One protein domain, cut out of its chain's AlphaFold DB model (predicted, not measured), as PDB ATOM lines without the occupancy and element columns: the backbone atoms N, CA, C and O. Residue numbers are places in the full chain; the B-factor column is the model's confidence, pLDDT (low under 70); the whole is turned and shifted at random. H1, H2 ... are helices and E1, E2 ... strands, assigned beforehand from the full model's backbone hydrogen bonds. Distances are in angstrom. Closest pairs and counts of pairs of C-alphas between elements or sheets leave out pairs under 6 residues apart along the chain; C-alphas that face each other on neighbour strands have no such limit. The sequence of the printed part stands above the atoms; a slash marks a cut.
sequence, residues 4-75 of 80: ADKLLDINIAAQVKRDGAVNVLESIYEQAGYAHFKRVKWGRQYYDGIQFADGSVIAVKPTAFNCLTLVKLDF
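AT A GLANCE: This is residues 4 to 75 of the 80 residues of an uncharacterized protein of Photobacterium kishitanii (UniProt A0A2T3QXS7). Picture a strongly twisted sheet of four strands, with its longest helix, H3, laid along the strands on one face, over E2 and E3. Two short helices are at the E4 side of the sheet: H1 is over E4, and H2 only grazes the sheet near E4. The printed part has 72 residues with three named helices followed by four named strands; the sheet's order is E1, E2, E3, E4, antiparallel throughout, and the class is mixed, helices and strands. The whole is compact, with a radius of gyration of the C-alphas of 11.4 A and spans of 33 by 28 by 17 A.

HOW THE PARTS SIT: Start with three helices, H1 at residues 4 to 8, H2 at 12 to 19 and H3 at 21 to 31, then go on to the strands E1 at 36 to 42, E2 at 45 to 51, E3 at 57 to 62 and E4 at 68 to 73. H1 is on the sheet at a height of 8.7 A, only just over E4 with 3 of its C-alphas; the closest are those of Ala 4 and Lys 72, 6.2 A apart. H1 and H2 meet only through their link. H2 only grazes the sheet, with its residues 12 to 17; its closest C-alpha pair with E4 is Val 16 and Thr 69, 6.4 A. H2 and H3 only just touch, with 3 pairs of C-alphas within 8 A, the closest Val 16 and Val 24 at 6.2 A; at 73 degrees they are only just about perpendicular. H3 is on the sheet at a height of 8.8 A, over E3 and only just over E2, and runs along the strands, at 6 degrees to E3 on the local plane. Its closest C-alpha pair with E3 is Ala 21 and Val 60, 6.4 A. In H1, H2 and H3 every O i to N i+4 pair is within hydrogen-bond range. The strands form a meander, each the antiparallel neighbour of the one before. Within hydrogen-bond range, look for N 38 and O 49 at 2.8 A in the hairpin E1 and E2, N 50 and O 58 at 2.8 A in E2 and E3, and N 61 and O 69 at 2.7 A in E3 and E4. The edge strands E1 and E4 are apart.

IN THESE COORDINATES: Find C-alpha 4 at (-20.429, -47.415, -45.161), where H1 begins its 6.1 A. H2 covers 10.0 A, and H3 runs 15.5 A from C-alpha 21 at (-35.064, -49.194, -45.773). E1 is 18.8 A long, E2 18.4 A, E3 15.7 A and E4 15.3 A, ending at C-alpha 73 at (-23.286, -40.464, -41.722).

THE WHOLE: The two C-alphas farthest apart are those of Tyr 34 and Phe 65, 33.0 A. The printed part has no cut, and each link between consecutive elements is tight. The mean pLDDT of the printed part is 82.0; look for values under 70 at residues 9 to 11, 64 to 66 and 74 to 75.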
ATOM      1  N   ALA A   4     -19.125 -47.905 -44.728       82.00
ATOM      2  CA  ALA A   4     -20.429 -47.415 -45.161       82.00
ATOM      3  C   ALA A   4     -20.462 -47.009 -46.648       82.00
ATOM      4  O   ALA A   4     -21.439 -47.317 -47.324       82.00
ATOM      5  N   ASP A   5     -19.406 -46.369 -47.175       77.19
ATOM      6  CA  ASP A   5     -19.337 -46.009 -48.606       77.19
ATOM      7  C   ASP A   5     -19.376 -47.257 -49.489       77.19
ATOM      8  O   ASP A   5     -20.156 -47.324 -50.432       77.19
ATOM      9  N   LYS A   6     -18.568 -48.270 -49.156       78.31
ATOM     10  CA  LYS A   6     -18.493 -49.516 -49.934       78.31
ATOM     11  C   LYS A   6     -19.819 -50.272 -49.954       78.31
ATOM     12  O   LYS A   6     -20.139 -50.904 -50.955       78.31
ATOM     13  N   LEU A   7     -20.563 -50.221 -48.852       77.38
ATOM     14  CA  LEU A   7     -21.856 -50.891 -48.726       77.38
ATOM     15  C   LEU A   7     -22.972 -50.119 -49.444       77.38
ATOM     16  O   LEU A   7     -23.851 -50.741 -50.030       77.38
ATOM     17  N   LEU A   8     -22.925 -48.782 -49.446       75.69
ATOM     18  CA  LEU A   8     -23.944 -47.935 -50.079       75.69
ATOM     19  C   LEU A   8     -23.806 -47.785 -51.597       75.69
ATOM     20  O   LEU A   8     -24.821 -47.568 -52.261       75.69
ATOM     21  N   ASP A   9     -22.600 -47.930 -52.151       68.00
ATOM     22  CA  ASP A   9     -22.345 -47.800 -53.599       68.00
ATOM     23  C   ASP A   9     -23.063 -48.885 -54.433       68.00
ATOM     24  O   ASP A   9     -23.366 -48.712 -55.614       68.00
ATOM     25  N   ILE A  10     -23.410 -50.015 -53.812       59.94
ATOM     26  CA  ILE A  10     -24.050 -51.148 -54.484       59.94
ATOM     27  C   ILE A  10     -25.570 -50.940 -54.510       59.94
ATOM     28  O   ILE A  10     -26.314 -51.570 -53.771       59.94
ATOM     29  N   ASN A  11     -26.061 -50.048 -55.377       63.38
ATOM     30  CA  ASN A  11     -27.483 -49.958 -55.762       63.38
ATOM     31  C   ASN A  11     -28.507 -49.932 -54.599       63.38
ATOM     32  O   ASN A  11     -29.661 -50.347 -54.766       63.38
ATOM     33  N   ILE A  12     -28.128 -49.396 -53.433       70.38
ATOM     34  CA  ILE A  12     -28.978 -49.420 -52.236       70.38
ATOM     35  C   ILE A  12     -30.309 -48.701 -52.469       70.38
ATOM     36  O   ILE A  12     -31.333 -49.150 -51.970       70.38
ATOM     37  N   ALA A  13     -30.358 -47.664 -53.307       70.19
ATOM     38  CA  ALA A  13     -31.616 -46.997 -53.650       70.19
ATOM     39  C   ALA A  13     -32.648 -47.944 -54.301       70.19
ATOM     40  O   ALA A  13     -33.844 -47.848 -54.026       70.19
ATOM     41  N   ALA A  14     -32.198 -48.881 -55.143       74.50
ATOM     42  CA  ALA A  14     -33.073 -49.854 -55.790       74.50
ATOM     43  C   ALA A  14     -33.521 -50.958 -54.820       74.50
ATOM     44  O   ALA A  14     -34.680 -51.370 -54.865       74.50
ATOM     45  N   GLN A  15     -32.631 -51.403 -53.927       73.69
ATOM     46  CA  GLN A  15     -32.966 -52.366 -52.873       73.69
ATOM     47  C   GLN A  15     -33.924 -51.759 -51.846       73.69
ATOM     48  O   GLN A  15     -34.960 -52.339 -51.566       73.69
ATOM     49  N   VAL A  16     -33.672 -50.537 -51.374       83.62
ATOM     50  CA  VAL A  16     -34.561 -49.807 -50.454       83.62
ATOM     51  C   VAL A  16     -35.959 -49.641 -51.045       83.62
ATOM     52  O   VAL A  16     -36.947 -49.779 -50.329       83.62
ATOM     53  N   LYS A  17     -36.063 -49.377 -52.353       81.19
ATOM     54  CA  LYS A  17     -37.356 -49.265 -53.036       81.19
ATOM     55  C   LYS A  17     -38.095 -50.606 -53.137       81.19
ATOM     56  O   LYS A  17     -39.322 -50.604 -53.152       81.19
ATOM     57  N   ARG A  18     -37.369 -51.720 -53.255       81.44
ATOM     58  CA  ARG A  18     -37.945 -53.068 -53.377       81.44
ATOM     59  C   ARG A  18     -38.315 -53.658 -52.017       81.44
ATOM     60  O   ARG A  18     -39.424 -54.147 -51.851       81.44
ATOM     61  N   ASP A  19     -37.381 -53.578 -51.079       80.69
ATOM     62  CA  ASP A  19     -37.364 -54.366 -49.848       80.69
ATOM     63  C   ASP A  19     -37.640 -53.501 -48.605       80.69
ATOM     64  O   ASP A  19     -37.997 -54.028 -47.557       80.69
ATOM     65  N   GLY A  20     -37.550 -52.170 -48.718       85.62
ATOM     66  CA  GLY A  20     -37.753 -51.220 -47.621       85.62
ATOM     67  C   GLY A  20     -36.466 -50.906 -46.850       85.62
ATOM     68  O   GLY A  20     -35.612 -51.763 -46.646       85.62
ATOM     69  N   ALA A  21     -36.314 -49.658 -46.390       87.12
ATOM     70  CA  ALA A  21     -35.064 -49.194 -45.773       87.12
ATOM     71  C   ALA A  21     -34.665 -49.964 -44.506       87.12
ATOM     72  O   ALA A  21     -33.480 -50.200 -44.298       87.12
ATOM     73  N   VAL A  22     -35.635 -50.357 -43.676       86.00
ATOM     74  CA  VAL A  22     -35.370 -51.095 -42.429       86.00
ATOM     75  C   VAL A  22     -34.856 -52.502 -42.734       86.00
ATOM     76  O   VAL A  22     -33.810 -52.883 -42.224       86.00
ATOM     77  N   ASN A  23     -35.504 -53.224 -43.649       87.38
ATOM     78  CA  ASN A  23     -35.085 -54.576 -44.036       87.38
ATOM     79  C   ASN A  23     -33.691 -54.575 -44.680       87.38
ATOM     80  O   ASN A  23     -32.872 -55.455 -44.424       87.38
ATOM     81  N   VAL A  24     -33.387 -53.559 -45.496       87.50
ATOM     82  CA  VAL A  24     -32.041 -53.403 -46.064       87.50
ATOM     83  C   VAL A  24     -31.021 -53.090 -44.961       87.50
ATOM     84  O   VAL A  24     -29.924 -53.640 -44.991       87.50
ATOM     85  N   LEU A  25     -31.367 -52.266 -43.963       87.75
ATOM     86  CA  LEU A  25     -30.494 -52.001 -42.812       87.75
ATOM     87  C   LEU A  25     -30.182 -53.286 -42.028       87.75
ATOM     88  O   LEU A  25     -29.025 -53.515 -41.679       87.75
ATOM     89  N   GLU A  26     -31.194 -54.117 -41.775       86.69
ATOM     90  CA  GLU A  26     -31.040 -55.407 -41.093       86.69
ATOM     91  C   GLU A  26     -30.139 -56.353 -41.888       86.69
ATOM     92  O   GLU A  26     -29.198 -56.911 -41.329       86.69
ATOM     93  N   SER A  27     -30.331 -56.461 -43.206       87.50
ATOM     94  CA  SER A  27     -29.470 -57.304 -44.042       87.50
ATOM     95  C   SER A  27     -28.009 -56.837 -44.034       87.50
ATOM     96  O   SER A  27     -27.093 -57.658 -43.978       87.50
ATOM     97  N   ILE A  28     -27.766 -55.521 -44.025       86.31
ATOM     98  CA  ILE A  28     -26.404 -54.987 -43.887       86.31
ATOM     99  C   ILE A  28     -25.826 -55.343 -42.514       86.31
ATOM    100  O   ILE A  28     -24.650 -55.691 -42.430       86.31
ATOM    101  N   TYR A  29     -26.626 -55.274 -41.448       86.75
ATOM    102  CA  TYR A  29     -26.197 -55.658 -40.104       86.75
ATOM    103  C   TYR A  29     -25.804 -57.141 -40.026       86.75
ATOM    104  O   TYR A  29     -24.739 -57.459 -39.502       86.75
ATOM    105  N   GLU A  30     -26.611 -58.037 -40.599       85.19
ATOM    106  CA  GLU A  30     -26.321 -59.476 -40.643       85.19
ATOM    107  C   GLU A  30     -25.028 -59.790 -41.409       85.19
ATOM    108  O   GLU A  30     -24.244 -60.644 -40.995       85.19
ATOM    109  N   GLN A  31     -24.779 -59.085 -42.516       81.75
ATOM    110  CA  GLN A  31     -23.562 -59.255 -43.315       81.75
ATOM    111  C   GLN A  31     -22.333 -58.641 -42.635       81.75
ATOM    112  O   GLN A  31     -21.219 -59.164 -42.735       81.75
ATOM    113  N   ALA A  32     -22.519 -57.525 -41.934       77.50
ATOM    114  CA  ALA A  32     -21.473 -56.823 -41.217       77.50
ATOM    115  C   ALA A  32     -21.424 -57.283 -39.756       77.50
ATOM    116  O   ALA A  32     -21.745 -56.524 -38.845       77.50
ATOM    117  N   GLY A  33     -20.920 -58.501 -39.519       71.19
ATOM    118  CA  GLY A  33     -20.787 -59.112 -38.182       71.19
ATOM    119  C   GLY A  33     -19.920 -58.356 -37.152       71.19
ATOM    120  O   GLY A  33     -19.727 -58.840 -36.043       71.19
ATOM    121  N   TYR A  34     -19.407 -57.172 -37.503       72.94
ATOM    122  CA  TYR A  34     -18.647 -56.258 -36.639       72.94
ATOM    123  C   TYR A  34     -19.326 -54.881 -36.483       72.94
ATOM    124  O   TYR A  34     -18.683 -53.919 -36.060       72.94
ATOM    125  N   ALA A  35     -20.591 -54.747 -36.886       84.19
ATOM    126  CA  ALA A  35     -21.372 -53.526 -36.727       84.19
ATOM    127  C   ALA A  35     -22.150 -53.523 -35.401       84.19
ATOM    128  O   ALA A  35     -22.482 -54.567 -34.838       84.19
ATOM    129  N   HIS A  36     -22.482 -52.333 -34.909       88.62
ATOM    130  CA  HIS A  36     -23.283 -52.137 -33.700       88.62
ATOM    131  C   HIS A  36     -24.524 -51.303 -34.003       88.62
ATOM    132  O   HIS A  36     -24.436 -50.292 -34.701       88.62
ATOM    133  N   PHE A  37     -25.671 -51.679 -33.435       88.56
ATOM    134  CA  PHE A  37     -26.880 -50.861 -33.517       88.56
ATOM    135  C   PHE A  37     -26.671 -49.486 -32.880       88.56
ATOM    136  O   PHE A  37     -26.073 -49.349 -31.810       88.56
ATOM    137  N   LYS A  38     -27.209 -48.456 -33.532       88.75
ATOM    138  CA  LYS A  38     -27.108 -47.062 -33.112       88.75
ATOM    139  C   LYS A  38     -28.389 -46.313 -33.439       88.75
ATOM    140  O   LYS A  38     -28.838 -46.300 -34.578       88.75
ATOM    141  N   ARG A  39     -28.933 -45.597 -32.454       90.00
ATOM    142  CA  ARG A  39     -30.027 -44.653 -32.696       90.00
ATOM    143  C   ARG A  39     -29.476 -43.324 -33.185       90.00
ATOM    144  O   ARG A  39     -28.618 -42.727 -32.537       90.00
ATOM    145  N   VAL A  40     -29.996 -42.839 -34.306       87.06
ATOM    146  CA  VAL A  40     -29.623 -41.550 -34.889       87.06
ATOM    147  C   VAL A  40     -30.756 -40.553 -34.694       87.06
ATOM    148  O   VAL A  40     -31.910 -40.836 -35.005       87.06
ATOM    149  N   LYS A  41     -30.430 -39.361 -34.184       86.38
ATOM    150  CA  LYS A  41     -31.402 -38.290 -33.939       86.38
ATOM    151  C   LYS A  41     -31.606 -37.415 -35.172       86.38
ATOM    152  O   LYS A  41     -30.649 -36.897 -35.736       86.38
ATOM    153  N   TRP A  42     -32.863 -37.222 -35.546       83.12
ATOM    154  CA  TRP A  42     -33.294 -36.468 -36.714       83.12
ATOM    155  C   TRP A  42     -34.427 -35.529 -36.317       83.12
ATOM    156  O   TRP A  42     -35.540 -35.962 -36.009       83.12
ATOM    157  N   GLY A  43     -34.137 -34.228 -36.270       82.38
ATOM    158  CA  GLY A  43     -35.059 -33.257 -35.687       82.38
ATOM    159  C   GLY A  43     -35.423 -33.646 -34.249       82.38
ATOM    160  O   GLY A  43     -34.576 -33.621 -33.354       82.38
ATOM    161  N   ARG A  44     -36.690 -34.018 -34.028       85.81
ATOM    162  CA  ARG A  44     -37.226 -34.424 -32.714       85.81
ATOM    163  C   ARG A  44     -37.375 -35.938 -32.529       85.81
ATOM    164  O   ARG A  44     -37.802 -36.361 -31.462       85.81
ATOM    165  N   GLN A  45     -37.047 -36.742 -33.538       86.88
ATOM    166  CA  GLN A  45     -37.255 -38.191 -33.531       86.88
ATOM    167  C   GLN A  45     -35.925 -38.946 -33.611       86.88
ATOM    168  O   GLN A  45     -34.896 -38.378 -33.976       86.88
ATOM    169  N   TYR A  46     -35.955 -40.223 -33.240       87.38
ATOM    170  CA  TYR A  46     -34.825 -41.138 -33.362       87.38
ATOM    171  C   TYR A  46     -35.160 -42.223 -34.376       87.38
ATOM    172  O   TYR A  46     -36.295 -42.689 -34.419       87.38
ATOM    173  N   TYR A  47     -34.155 -42.609 -35.150       87.69
ATOM    174  CA  TYR A  47     -34.243 -43.607 -36.204       87.69
ATOM    175  C   TYR A  47     -33.131 -44.633 -36.048       87.69
ATOM    176  O   TYR A  47     -32.094 -44.348 -35.438       87.69
ATOM    177  N   ASP A  48     -33.354 -45.815 -36.607       90.25
ATOM    178  CA  ASP A  48     -32.405 -46.913 -36.525       90.25
ATOM    179  C   ASP A  48     -31.235 -46.719 -37.486       90.25
ATOM    180  O   ASP A  48     -31.356 -46.170 -38.584       90.25
ATOM    181  N   GLY A  49     -30.073 -47.169 -37.043       91.88
ATOM    182  CA  GLY A  49     -28.844 -47.165 -37.806       91.88
ATOM    183  C   GLY A  49     -27.855 -48.164 -37.233       91.88
ATOM    184  O   GLY A  49     -28.065 -48.751 -36.171       91.88
ATOM    185  N   ILE A  50     -26.759 -48.345 -37.952       91.56
ATOM    186  CA  ILE A  50     -25.663 -49.235 -37.599       91.56
ATOM    187  C   ILE A  50     -24.348 -48.484 -37.744       91.56
ATOM    188  O   ILE A  50     -24.133 -47.757 -38.715       91.56
ATOM    189  N   GLN A  51     -23.480 -48.629 -36.750       90.50
ATOM    190  CA  GLN A  51     -22.134 -48.082 -36.742       90.50
ATOM    191  C   GLN A  51     -21.126 -49.189 -37.019       90.50
ATOM    192  O   GLN A  51     -21.183 -50.251 -36.402       90.50
ATOM    193  N   PHE A  52     -20.190 -48.920 -37.919       88.19
ATOM    194  CA  PHE A  52     -19.111 -49.832 -38.273       88.19
ATOM    195  C   PHE A  52     -17.848 -49.536 -37.460       88.19
ATOM    196  O   PHE A  52     -17.704 -48.473 -36.853       88.19
ATOM    197  N   ALA A  53     -16.907 -50.481 -37.480       85.12
ATOM    198  CA  ALA A  53     -15.644 -50.393 -36.748       85.12
ATOM    199  C   ALA A  53     -14.771 -49.186 -37.148       85.12
ATOM    200  O   ALA A  53     -13.997 -48.695 -36.333       85.12
ATOM    201  N   ASP A  54     -14.912 -48.677 -38.377       84.62
ATOM    202  CA  ASP A  54     -14.217 -47.470 -38.849       84.62
ATOM    203  C   ASP A  54     -14.894 -46.159 -38.402       84.62
ATOM    204  O   ASP A  54     -14.487 -45.072 -38.808       84.62
ATOM    205  N   GLY A  55     -15.941 -46.254 -37.580       84.50
ATOM    206  CA  GLY A  55     -16.705 -45.125 -37.061       84.50
ATOM    207  C   GLY A  55     -17.797 -44.612 -38.000       84.50
ATOM    208  O   GLY A  55     -18.630 -43.818 -37.551       84.50
ATOM    209  N   SER A  56     -17.845 -45.074 -39.255       87.56
ATOM    210  CA  SER A  56     -18.899 -44.712 -40.204       87.56
ATOM    211  C   SER A  56     -20.247 -45.301 -39.789       87.56
ATOM    212  O   SER A  56     -20.316 -46.308 -39.081       87.56
ATOM    213  N   VAL A  57     -21.343 -44.654 -40.188       89.25
ATOM    214  CA  VAL A  57     -22.702 -45.080 -39.827       89.25
ATOM    215  C   VAL A  57     -23.577 -45.146 -41.071       89.25
ATOM    216  O   VAL A  57     -23.559 -44.226 -41.882       89.25
ATOM    217  N   ILE A  58     -24.384 -46.200 -41.191       90.12
ATOM    218  CA  ILE A  58     -25.541 -46.239 -42.094       90.12
ATOM    219  C   ILE A  58     -26.794 -46.102 -41.241       90.12
ATOM    220  O   ILE A  58     -26.936 -46.792 -40.238       90.12
ATOM    221  N   ALA A  59     -27.698 -45.204 -41.609       90.25
ATOM    222  CA  ALA A  59     -28.919 -44.960 -40.854       90.25
ATOM    223  C   ALA A  59     -30.132 -44.790 -41.757       90.25
ATOM    224  O   ALA A  59     -30.020 -44.356 -42.907       90.25
ATOM    225  N   VAL A  60     -31.298 -45.082 -41.193       89.88
ATOM    226  CA  VAL A  60     -32.584 -44.823 -41.820       89.88
ATOM    227  C   VAL A  60     -32.908 -43.332 -41.717       89.88
ATOM    228  O   VAL A  60     -32.961 -42.740 -40.641       89.88
ATOM    229  N   LYS A  61     -33.133 -42.730 -42.882       86.62
ATOM    230  CA  LYS A  61     -33.544 -41.349 -43.108       86.62
ATOM    231  C   LYS A  61     -35.030 -41.305 -43.469       86.62
ATOM    232  O   LYS A  61     -35.375 -41.803 -44.541       86.62
ATOM    233  N   PRO A  62     -35.899 -40.639 -42.692       82.62
ATOM    234  CA  PRO A  62     -37.187 -40.177 -43.203       82.62
ATOM    235  C   PRO A  62     -36.980 -39.137 -44.316       82.62
ATOM    236  O   PRO A  62     -36.256 -38.151 -44.146       82.62
ATOM    237  N   THR A  63     -37.622 -39.330 -45.463       79.25
ATOM    238  CA  THR A  63     -37.696 -38.321 -46.533       79.25
ATOM    239  C   THR A  63     -39.095 -37.709 -46.604       79.25
ATOM    240  O   THR A  63     -40.014 -38.129 -45.899       79.25
ATOM    241  N   ALA A  64     -39.281 -36.701 -47.460       69.62
ATOM    242  CA  ALA A  64     -40.620 -36.202 -47.764       69.62
ATOM    243  C   ALA A  64     -41.494 -37.350 -48.314       69.62
ATOM    244  O   ALA A  64     -40.989 -38.193 -49.056       69.62
ATOM    245  N   PHE A  65     -42.783 -37.367 -47.942       63.56
ATOM    246  CA  PHE A  65     -43.790 -38.362 -48.357       63.56
ATOM    247  C   PHE A  65     -43.576 -39.807 -47.857       63.56
ATOM    248  O   PHE A  65     -43.345 -40.697 -48.663       63.56
ATOM    249  N   ASN A  66     -43.713 -40.071 -46.547       67.19
ATOM    250  CA  ASN A  66     -43.806 -41.431 -45.960       67.19
ATOM    251  C   ASN A  66     -42.764 -42.463 -46.448       67.19
ATOM    252  O   ASN A  66     -42.980 -43.670 -46.364       67.19
ATOM    253  N   CYS A  67     -41.624 -41.994 -46.947       76.31
ATOM    254  CA  CYS A  67     -40.570 -42.827 -47.494       76.31
ATOM    255  C   CYS A  67     -39.390 -42.833 -46.530       76.31
ATOM    256  O   CYS A  67     -39.029 -41.809 -45.944       76.31
ATOM    257  N   LEU A  68     -38.784 -44.005 -46.388       84.38
ATOM    258  CA  LEU A  68     -37.539 -44.193 -45.665       84.38
ATOM    259  C   LEU A  68     -36.439 -44.486 -46.682       84.38
ATOM    260  O   LEU A  68     -36.657 -45.226 -47.639       84.38
ATOM    261  N   THR A  69     -35.257 -43.918 -46.474       87.25
ATOM    262  CA  THR A  69     -34.059 -44.236 -47.257       87.25
ATOM    263  C   THR A  69     -32.880 -44.534 -46.347       87.25
ATOM    264  O   THR A  69     -32.938 -44.250 -45.156       87.25
ATOM    265  N   LEU A  70     -31.814 -45.112 -46.889       87.50
ATOM    266  CA  LEU A  70     -30.566 -45.313 -46.162       87.50
ATOM    267  C   LEU A  70     -29.578 -44.215 -46.518       87.50
ATOM    268  O   LEU A  70     -29.408 -43.865 -47.685       87.50
ATOM    269  N   VAL A  71     -28.924 -43.669 -45.500       85.12
ATOM    270  CA  VAL A  71     -27.875 -42.671 -45.675       85.12
ATOM    271  C   VAL A  71     -26.645 -43.020 -44.873       85.12
ATOM    272  O   VAL A  71     -26.731 -43.540 -43.761       85.12
ATOM    273  N   LYS A  72     -25.498 -42.657 -45.435       86.75
ATOM    274  CA  LYS A  72     -24.247 -42.606 -44.702       86.75
ATOM    275  C   LYS A  72     -24.215 -41.377 -43.804       86.75
ATOM    276  O   LYS A  72     -24.610 -40.288 -44.219       86.75
ATOM    277  N   LEU A  73     -23.672 -41.544 -42.610       81.25
ATOM    278  CA  LEU A  73     -23.286 -40.464 -41.722       81.25
ATOM    279  C   LEU A  73     -21.813 -40.640 -41.360       81.25
ATOM    280  O   LEU A  73     -21.413 -41.665 -40.807       81.25
ATOM    281  N   ASP A  74     -21.019 -39.621 -41.661       67.12
ATOM    282  CA  ASP A  74     -19.652 -39.505 -41.171       67.12
ATOM    283  C   ASP A  74     -19.687 -38.721 -39.856       67.12
ATOM    284  O   ASP A  74     -19.881 -37.506 -39.837       67.12
ATOM    285  N   PHE A  75     -19.529 -39.420 -38.729       62.84
ATOM    286  CA  PHE A  75     -19.473 -38.786 -37.404       62.84
ATOM    287  C   PHE A  75     -18.102 -38.188 -37.073       62.84
ATOM    288  O   PHE A  75     -17.912 -37.686 -35.968       62.84
TER     289      PHE A  75